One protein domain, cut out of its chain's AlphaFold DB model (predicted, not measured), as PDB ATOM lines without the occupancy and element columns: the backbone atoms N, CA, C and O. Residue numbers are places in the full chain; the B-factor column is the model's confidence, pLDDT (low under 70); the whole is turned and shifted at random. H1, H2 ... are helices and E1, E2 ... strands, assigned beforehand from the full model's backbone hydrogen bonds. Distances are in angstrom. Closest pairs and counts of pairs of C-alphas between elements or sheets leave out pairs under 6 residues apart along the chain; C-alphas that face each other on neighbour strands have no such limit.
ATOM      1  N   LYS A   4      45.792 -64.038 125.105       91.44
ATOM      2  CA  LYS A   4      44.505 -63.627 124.528       91.44
ATOM      3  C   LYS A   4      44.622 -62.338 123.712       91.44
ATOM      4  O   LYS A   4      44.123 -62.288 122.596       91.44
ATOM      5  N   GLN A   5      45.337 -61.328 124.212       92.75
ATOM      6  CA  GLN A   5      45.569 -60.081 123.469       92.75
ATOM      7  C   GLN A   5      46.393 -60.306 122.192       92.75
ATOM      8  O   GLN A   5      46.145 -59.657 121.185       92.75
ATOM      9  N   ARG A   6      47.344 -61.249 122.192       91.62
ATOM     10  CA  ARG A   6      48.087 -61.620 120.972       91.62
ATOM     11  C   ARG A   6      47.187 -62.301 119.938       91.62
ATOM     12  O   ARG A   6      47.277 -61.976 118.761       91.62
ATOM     13  N   GLN A   7      46.302 -63.199 120.371       91.31
ATOM     14  CA  GLN A   7      45.290 -63.804 119.499       91.31
ATOM     15  C   GLN A   7      44.339 -62.747 118.921       91.31
ATOM     16  O   GLN A   7      44.086 -62.738 117.721       91.31
ATOM     17  N   LEU A   8      43.833 -61.841 119.762       92.31
ATOM     18  CA  LEU A   8      42.956 -60.754 119.327       92.31
ATOM     19  C   LEU A   8      43.660 -59.819 118.345       92.31
ATOM     20  O   LEU A   8      43.049 -59.404 117.370       92.31
ATOM     21  N   PHE A   9      44.949 -59.545 118.552       92.56
ATOM     22  CA  PHE A   9      45.758 -58.808 117.589       92.56
ATOM     23  C   PHE A   9      45.831 -59.517 116.229       92.56
ATOM     24  O   PHE A   9      45.600 -58.874 115.209       92.56
ATOM     25  N   LEU A  10      46.094 -60.830 116.200       90.81
ATOM     26  CA  LEU A  10      46.078 -61.592 114.944       90.81
ATOM     27  C   LEU A  10      44.724 -61.463 114.242       90.81
ATOM     28  O   LEU A  10      44.681 -61.145 113.054       90.81
ATOM     29  N   ARG A  11      43.623 -61.609 114.984       90.94
ATOM     30  CA  ARG A  11      42.272 -61.446 114.435       90.94
ATOM     31  C   ARG A  11      42.021 -60.025 113.932       90.94
ATOM     32  O   ARG A  11      41.397 -59.847 112.892       90.94
ATOM     33  N   PHE A  12      42.530 -59.025 114.642       92.19
ATOM     34  CA  PHE A  12      42.406 -57.618 114.280       92.19
ATOM     35  C   PHE A  12      43.095 -57.315 112.944       92.19
ATOM     36  O   PHE A  12      42.483 -56.718 112.068       92.19
ATOM     37  N   VAL A  13      44.327 -57.790 112.736       91.06
ATOM     38  CA  VAL A  13      45.098 -57.484 111.514       91.06
ATOM     39  C   VAL A  13      44.856 -58.442 110.346       91.06
ATOM     40  O   VAL A  13      45.053 -58.052 109.201       91.06
ATOM     41  N   THR A  14      44.413 -59.677 110.599       87.94
ATOM     42  CA  THR A  14      44.260 -60.710 109.551       87.94
ATOM     43  C   THR A  14      42.834 -61.222 109.375       87.94
ATOM     44  O   THR A  14      42.543 -61.895 108.392       87.94
ATOM     45  N   GLY A  15      41.936 -60.954 110.325       87.62
ATOM     46  CA  GLY A  15      40.614 -61.586 110.377       87.62
ATOM     47  C   GLY A  15      40.625 -63.052 110.832       87.62
ATOM     48  O   GLY A  15      39.579 -63.695 110.794       87.62
ATOM     49  N   ARG A  16      41.782 -63.585 111.253       85.88
ATOM     50  CA  ARG A  16      41.957 -64.966 111.721       85.88
ATOM     51  C   ARG A  16      42.545 -65.008 113.120       85.88
ATOM     52  O   ARG A  16      43.474 -64.266 113.444       85.88
ATOM     53  N   SER A  17      42.041 -65.909 113.952       85.31
ATOM     54  CA  SER A  17      42.511 -66.073 115.330       85.31
ATOM     55  C   SER A  17      43.773 -66.941 115.423       85.31
ATOM     56  O   SER A  17      44.362 -67.073 116.504       85.31
ATOM     57  N   ARG A  18      44.189 -67.579 114.319       82.00
ATOM     58  CA  ARG A  18      45.307 -68.529 114.282       82.00
ATOM     59  C   ARG A  18      46.209 -68.316 113.068       82.00
ATOM     60  O   ARG A  18      45.763 -68.006 111.971       82.00
ATOM     61  N   GLN A  37      52.727 -60.862 106.954       86.75
ATOM     62  CA  GLN A  37      53.444 -59.598 106.993       86.75
ATOM     63  C   GLN A  37      52.424 -58.495 107.220       86.75
ATOM     64  O   GLN A  37      51.551 -58.270 106.387       86.75
ATOM     65  N   VAL A  38      52.534 -57.829 108.368       90.12
ATOM     66  CA  VAL A  38      51.673 -56.697 108.706       90.12
ATOM     67  C   VAL A  38      52.411 -55.415 108.355       90.12
ATOM     68  O   VAL A  38      53.466 -55.147 108.936       90.12
ATOM     69  N   SER A  39      51.878 -54.621 107.428       94.62
ATOM     70  CA  SER A  39      52.405 -53.277 107.183       94.62
ATOM     71  C   SER A  39      51.857 -52.311 108.231       94.62
ATOM     72  O   SER A  39      50.689 -52.382 108.608       94.62
ATOM     73  N   VAL A  40      52.704 -51.418 108.741       95.94
ATOM     74  CA  VAL A  40      52.295 -50.403 109.718       95.94
ATOM     75  C   VAL A  40      52.492 -49.031 109.101       95.94
ATOM     76  O   VAL A  40      53.599 -48.682 108.694       95.94
ATOM     77  N   GLU A  41      51.418 -48.258 109.053       96.19
ATOM     78  CA  GLU A  41      51.386 -46.916 108.485       96.19
ATOM     79  C   GLU A  41      50.954 -45.918 109.559       96.19
ATOM     80  O   GLU A  41      50.177 -46.239 110.459       96.19
ATOM     81  N   LEU A  42      51.482 -44.697 109.498       95.75
ATOM     82  CA  LEU A  42      51.072 -43.634 110.408       95.75
ATOM     83  C   LEU A  42      49.892 -42.874 109.813       95.75
ATOM     84  O   LEU A  42      49.922 -42.496 108.641       95.75
ATOM     85  N   MET A  43      48.898 -42.578 110.648       94.12
ATOM     86  CA  MET A  43      47.793 -41.708 110.262       94.12
ATOM     87  C   MET A  43      48.312 -40.327 109.849       94.12
ATOM     88  O   MET A  43      49.239 -39.773 110.457       94.12
ATOM     89  N   GLY A  44      47.664 -39.755 108.831       90.19
ATOM     90  CA  GLY A  44      47.969 -38.423 108.311       90.19
ATOM     91  C   GLY A  44      47.776 -37.290 109.330       90.19
ATOM     92  O   GLY A  44      47.394 -37.498 110.479       90.19
ATOM     93  N   SER A  45      48.031 -36.055 108.895       87.06
ATOM     94  CA  SER A  45      48.126 -34.874 109.762       87.06
ATOM     95  C   SER A  45      46.874 -34.608 110.612       87.06
ATOM     96  O   SER A  45      45.820 -34.234 110.096       87.06
ATOM     97  N   ARG A  46      47.023 -34.737 111.935       88.31
ATOM     98  CA  ARG A  46      46.052 -34.357 112.976       88.31
ATOM     99  C   ARG A  46      46.788 -33.700 114.145       88.31
ATOM    100  O   ARG A  46      48.015 -33.744 114.212       88.31
ATOM    101  N   SER A  47      46.056 -33.083 115.073       93.25
ATOM    102  CA  SER A  47      46.674 -32.600 116.316       93.25
ATOM    103  C   SER A  47      46.996 -33.766 117.262       93.25
ATOM    104  O   SER A  47      46.316 -34.791 117.236       93.25
ATOM    105  N   LEU A  48      47.991 -33.606 118.146       91.50
ATOM    106  CA  LEU A  48      48.352 -34.642 119.133       91.50
ATOM    107  C   LEU A  48      47.156 -35.068 119.995       91.50
ATOM    108  O   LEU A  48      46.915 -36.253 120.177       91.50
ATOM    109  N   ILE A  49      46.335 -34.109 120.434       94.69
ATOM    110  CA  ILE A  49      45.122 -34.378 121.225       94.69
ATOM    111  C   ILE A  49      44.123 -35.238 120.435       94.69
ATOM    112  O   ILE A  49      43.408 -36.058 121.009       94.69
ATOM    113  N   GLN A  50      44.044 -35.052 119.114       95.44
ATOM    114  CA  GLN A  50      43.202 -35.883 118.258       95.44
ATOM    115  C   GLN A  50      43.798 -37.276 118.069       95.44
ATOM    116  O   GLN A  50      43.039 -38.243 118.117       95.44
ATOM    117  N   PHE A  51      45.117 -37.409 117.895       97.06
ATOM    118  CA  PHE A  51      45.767 -38.722 117.831       97.06
ATOM    119  C   PHE A  51      45.551 -39.511 119.115       97.06
ATOM    120  O   PHE A  51      45.042 -40.625 119.052       97.06
ATOM    121  N   ASP A  52      45.773 -38.880 120.266       97.50
ATOM    122  CA  ASP A  52      45.540 -39.471 121.580       97.50
ATOM    123  C   ASP A  52      44.091 -39.855 121.821       97.50
ATOM    124  O   ASP A  52      43.833 -40.592 122.755       97.50
ATOM    125  N   ARG A  53      43.131 -39.370 121.024       96.38
ATOM    126  CA  ARG A  53      41.712 -39.750 121.090       96.38
ATOM    127  C   ARG A  53      41.289 -40.736 120.004       96.38
ATOM    128  O   ARG A  53      40.235 -41.348 120.154       96.38
ATOM    129  N   THR A  54      42.090 -40.916 118.964       96.81
ATOM    130  CA  THR A  54      41.782 -41.790 117.830       96.81
ATOM    131  C   THR A  54      42.150 -43.239 118.172       96.81
ATOM    132  O   THR A  54      43.072 -43.482 118.945       96.81
ATOM    133  N   LEU A  55      41.399 -44.204 117.641       97.38
ATOM    134  CA  LEU A  55      41.737 -45.626 117.732       97.38
ATOM    135  C   LEU A  55      42.551 -46.049 116.502       97.38
ATOM    136  O   LEU A  55      42.347 -45.478 115.430       97.38
ATOM    137  N   PRO A  56      43.446 -47.043 116.623       96.62
ATOM    138  CA  PRO A  56      44.116 -47.613 115.462       96.62
ATOM    139  C   PRO A  56      43.104 -48.292 114.529       96.62
ATOM    140  O   PRO A  56      42.087 -48.818 114.987       96.62
ATOM    141  N   ALA A  57      43.401 -48.301 113.232       94.50
ATOM    142  CA  ALA A  57      42.572 -48.939 112.215       94.50
ATOM    143  C   ALA A  57      43.319 -50.113 111.578       94.50
ATOM    144  O   ALA A  57      44.522 -50.042 111.349       94.50
ATOM    145  N   SER A  58      42.608 -51.199 111.293       93.94
ATOM    146  CA  SER A  58      43.158 -52.379 110.627       93.94
ATOM    147  C   SER A  58      42.463 -52.620 109.298       93.94
ATOM    148  O   SER A  58      41.233 -52.572 109.216       93.94
ATOM    149  N   HIS A  59      43.238 -52.995 108.291       92.38
ATOM    150  CA  HIS A  59      42.743 -53.408 106.989       92.38
ATOM    151  C   HIS A  59      43.133 -54.867 106.769       92.38
ATOM    152  O   HIS A  59      44.255 -55.198 106.395       92.38
ATOM    153  N   THR A  60      42.193 -55.773 107.027       89.56
ATOM    154  CA  THR A  60      42.455 -57.219 106.956       89.56
ATOM    155  C   THR A  60      42.698 -57.710 105.529       89.56
ATOM    156  O   THR A  60      43.376 -58.713 105.337       89.56
ATOM    157  N   CYS A  61      42.186 -56.998 104.518       87.12
ATOM    158  CA  CYS A  61      42.322 -57.369 103.108       87.12
ATOM    159  C   CYS A  61      43.768 -57.305 102.591       87.12
ATOM    160  O   CYS A  61      44.135 -58.086 101.721       87.12
ATOM    161  N   ASN A  62      44.581 -56.397 103.128       89.81
ATOM    162  CA  ASN A  62      45.987 -56.204 102.771       89.81
ATOM    163  C   ASN A  62      46.922 -56.295 103.989       89.81
ATOM    164  O   ASN A  62      48.101 -55.986 103.860       89.81
ATOM    165  N   GLN A  63      46.405 -56.733 105.141       90.31
ATOM    166  CA  GLN A  63      47.151 -56.900 106.389       90.31
ATOM    167  C   GLN A  63      47.866 -55.609 106.827       90.31
ATOM    168  O   GLN A  63      49.010 -55.657 107.269       90.31
ATOM    169  N   SER A  64      47.213 -54.449 106.715       94.00
ATOM    170  CA  SER A  64      47.796 -53.179 107.164       94.00
ATOM    171  C   SER A  64      47.191 -52.669 108.473       94.00
ATOM    172  O   SER A  64      46.033 -52.935 108.808       94.00
ATOM    173  N   LEU A  65      48.003 -51.938 109.235       95.81
ATOM    174  CA  LEU A  65      47.662 -51.312 110.506       95.81
ATOM    175  C   LEU A  65      47.985 -49.818 110.434       95.81
ATOM    176  O   LEU A  65      49.149 -49.437 110.334       95.81
ATOM    177  N   GLU A  66      46.967 -48.975 110.541       96.56
ATOM    178  CA  GLU A  66      47.114 -47.525 110.613       96.56
ATOM    179  C   GLU A  66      47.151 -47.082 112.083       96.56
ATOM    180  O   GLU A  66      46.197 -47.286 112.845       96.56
ATOM    181  N   LEU A  67      48.266 -46.482 112.504       96.94
ATOM    182  CA  LEU A  67      48.484 -46.012 113.869       96.94
ATOM    183  C   LEU A  67      48.423 -44.479 113.954       96.94
ATOM    184  O   LEU A  67      49.155 -43.788 113.240       96.94
ATOM    185  N   PRO A  68      47.617 -43.916 114.870       97.56
ATOM    186  CA  PRO A  68      47.775 -42.535 115.307       97.56
ATOM    187  C   PRO A  68      49.193 -42.263 115.830       97.56
ATOM    188  O   PRO A  68      49.806 -43.118 116.470       97.56
ATOM    189  N   GLN A  69      49.695 -41.045 115.622       96.69
ATOM    190  CA  GLN A  69      50.953 -40.591 116.224       96.69
ATOM    191  C   GLN A  69      50.706 -40.153 117.673       96.69
ATOM    192  O   GLN A  69      50.624 -38.962 117.976       96.69
ATOM    193  N   TYR A  70      50.505 -41.138 118.549       97.50
ATOM    194  CA  TYR A  70      50.242 -40.923 119.971       97.50
ATOM    195  C   TYR A  70      51.371 -40.156 120.657       97.50
ATOM    196  O   TYR A  70      52.547 -40.312 120.321       97.50
ATOM    197  N   SER A  71      51.015 -39.370 121.670       97.00
ATOM    198  CA  SER A  71      51.979 -38.600 122.458       97.00
ATOM    199  C   SER A  71      52.839 -39.470 123.383       97.00
ATOM    200  O   SER A  71      53.927 -39.046 123.775       97.00
ATOM    201  N   SER A  72      52.397 -40.692 123.708       97.94
ATOM    202  CA  SER A  72      53.167 -41.663 124.489       97.94
ATOM    203  C   SER A  72      52.871 -43.117 124.106       97.94
ATOM    204  O   SER A  72      51.820 -43.448 123.547       97.94
ATOM    205  N   ALA A  73      53.804 -44.010 124.450       97.25
ATOM    206  CA  ALA A  73      53.630 -45.452 124.291       97.25
ATOM    207  C   ALA A  73      52.501 -46.013 125.176       97.25
ATOM    208  O   ALA A  73      51.835 -46.964 124.772       97.25
ATOM    209  N   ASP A  74      52.253 -45.412 126.342       97.88
ATOM    210  CA  ASP A  74      51.188 -45.848 127.250       97.88
ATOM    211  C   ASP A  74      49.805 -45.592 126.643       97.88
ATOM    212  O   ASP A  74      48.965 -46.491 126.623       97.88
ATOM    213  N   ILE A  75      49.600 -44.406 126.054       97.94
ATOM    214  CA  ILE A  75      48.356 -44.072 125.345       97.94
ATOM    215  C   ILE A  75      48.194 -44.986 124.133       97.94
ATOM    216  O   ILE A  75      47.116 -45.544 123.928       97.94
ATOM    217  N   MET A  76      49.266 -45.197 123.356       97.69
ATOM    218  CA  MET A  76      49.238 -46.142 122.238       97.69
ATOM    219  C   MET A  76      48.770 -47.523 122.703       97.69
ATOM    220  O   MET A  76      47.862 -48.089 122.097       97.69
ATOM    221  N   LEU A  77      49.365 -48.059 123.771       97.25
ATOM    222  CA  LEU A  77      49.034 -49.381 124.288       97.25
ATOM    223  C   LEU A  77      47.579 -49.448 124.764       97.25
ATOM    224  O   LEU A  77      46.875 -50.384 124.394       97.25
ATOM    225  N   GLU A  78      47.112 -48.461 125.529       97.56
ATOM    226  CA  GLU A  78      45.725 -48.384 126.000       97.56
ATOM    227  C   GLU A  78      44.737 -48.413 124.824       97.56
ATOM    228  O   GLU A  78      43.819 -49.238 124.789       97.56
ATOM    229  N   ARG A  79      44.961 -47.571 123.807       97.69
ATOM    230  CA  ARG A  79      44.091 -47.495 122.621       97.69
ATOM    231  C   ARG A  79      44.161 -48.737 121.763       97.69
ATOM    232  O   ARG A  79      43.144 -49.163 121.218       97.69
ATOM    233  N   PHE A  80      45.339 -49.333 121.668       96.62
ATOM    234  CA  PHE A  80      45.540 -50.560 120.926       96.62
ATOM    235  C   PHE A  80      44.822 -51.740 121.577       96.62
ATOM    236  O   PHE A  80      44.068 -52.438 120.903       96.62
ATOM    237  N   ILE A  81      44.973 -51.925 122.892       96.50
ATOM    238  CA  ILE A  81      44.250 -52.962 123.635       96.50
ATOM    239  C   ILE A  81      42.741 -52.744 123.540       96.50
ATOM    240  O   ILE A  81      42.005 -53.708 123.312       96.50
ATOM    241  N   TYR A  82      42.275 -51.497 123.653       96.81
ATOM    242  CA  TYR A  82      40.865 -51.180 123.464       96.81
ATOM    243  C   TYR A  82      40.375 -51.600 122.070       96.81
ATOM    244  O   TYR A  82      39.372 -52.304 121.965       96.81
ATOM    245  N   ALA A  83      41.091 -51.232 121.004       96.31
ATOM    246  CA  ALA A  83      40.696 -51.551 119.635       96.31
ATOM    247  C   ALA A  83      40.653 -53.061 119.367       96.31
ATOM    248  O   ALA A  83      39.625 -53.562 118.924       96.31
ATOM    249  N   ILE A  84      41.704 -53.817 119.708       95.00
ATOM    250  CA  ILE A  84      41.729 -55.269 119.444       95.00
ATOM    251  C   ILE A  84      40.687 -56.048 120.262       95.00
ATOM    252  O   ILE A  84      40.293 -57.147 119.875       95.00
ATOM    253  N   THR A  85      40.254 -55.500 121.402       93.25
ATOM    254  CA  THR A  85      39.257 -56.138 122.274       93.25
ATOM    255  C   THR A  85      37.835 -55.859 121.796       93.25
ATOM    256  O   THR A  85      37.003 -56.761 121.814       93.25
ATOM    257  N   ASN A  86      37.563 -54.631 121.344       92.31
ATOM    258  CA  ASN A  86      36.209 -54.187 120.998       92.31
ATOM    259  C   ASN A  86      35.882 -54.312 119.503       92.31
ATOM    260  O   ASN A  86      34.709 -54.383 119.137       92.31
ATOM    261  N   CYS A  87      36.879 -54.353 118.617       87.00
ATOM    262  CA  CYS A  87      36.647 -54.596 117.198       87.00
ATOM    263  C   CYS A  87      36.428 -56.095 116.954       87.00
ATOM    264  O   CYS A  87      37.355 -56.908 116.993       87.00
TER     265      CYS A  87
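This is residues 4 to 18 and 37 to 87 of the 122 residues of the protein "HECT domain-containing protein" of Streblomastix strix (UniProt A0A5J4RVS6). A small three-stranded sheet and the longest helix, H3, make the two long sides of an elongated body; H1 stands at one end between them, and the short H2 with its links lies at the other end. H3 only grazes the sheet. The 66 printed residues include three named helices and three named strands, in the order H1 E1 H2 E2 E3 H3; the mixed sheet runs E1 E3 E2, and the class is mixed, helices and strands. The whole is compact, with a radius of gyration of the C-alphas of 11.7 A and spans of 35 by 23 by 16 A.

H1, residues 4 to 14, begins at C-alpha 4 (44.505, -63.627, 124.528) and is 15.3 A long. E1 is residues 39 to 42, 10.3 A, and H2 residues 48 to 51, 5.0 A. E2, residues 57 to 59, is 6.9 A long; E3, residues 64 to 67, is 9.8 A. H3, residues 73 to 86, runs 19.8 A to C-alpha 86 (36.209, -54.187, 120.998).

E1 and E3 are parallel, with N 41 and O 65 at 2.9 A. E2 and E3 form an antiparallel hairpin, with N 59 and O 64 at 2.8 A. H1 stands up from the sheet, rising 52 degrees; its closest C-alphas to E2 are those of Val 13 and Ser 58, 5.5 A. H3 touches H1 with residues 81 to 85 alone, about perpendicular at 78 degrees, closest at the C-alphas of Leu 8 and Ile 84, 5.6 A. H2 is not on the sheet and is apart from H1 and H3. In H1 and H3 every O i to N i+4 pair is within hydrogen-bond range; H2 is too short for one.

The C-alphas farthest apart, of Arg 18 and Ser 47, are 36.0 A apart. Residues 19 to 36 are not printed, and C-alphas 18 and 37 across the cut are 14.1 A apart. The links printed whole are tight. No printed residue is under 70 in pLDDT.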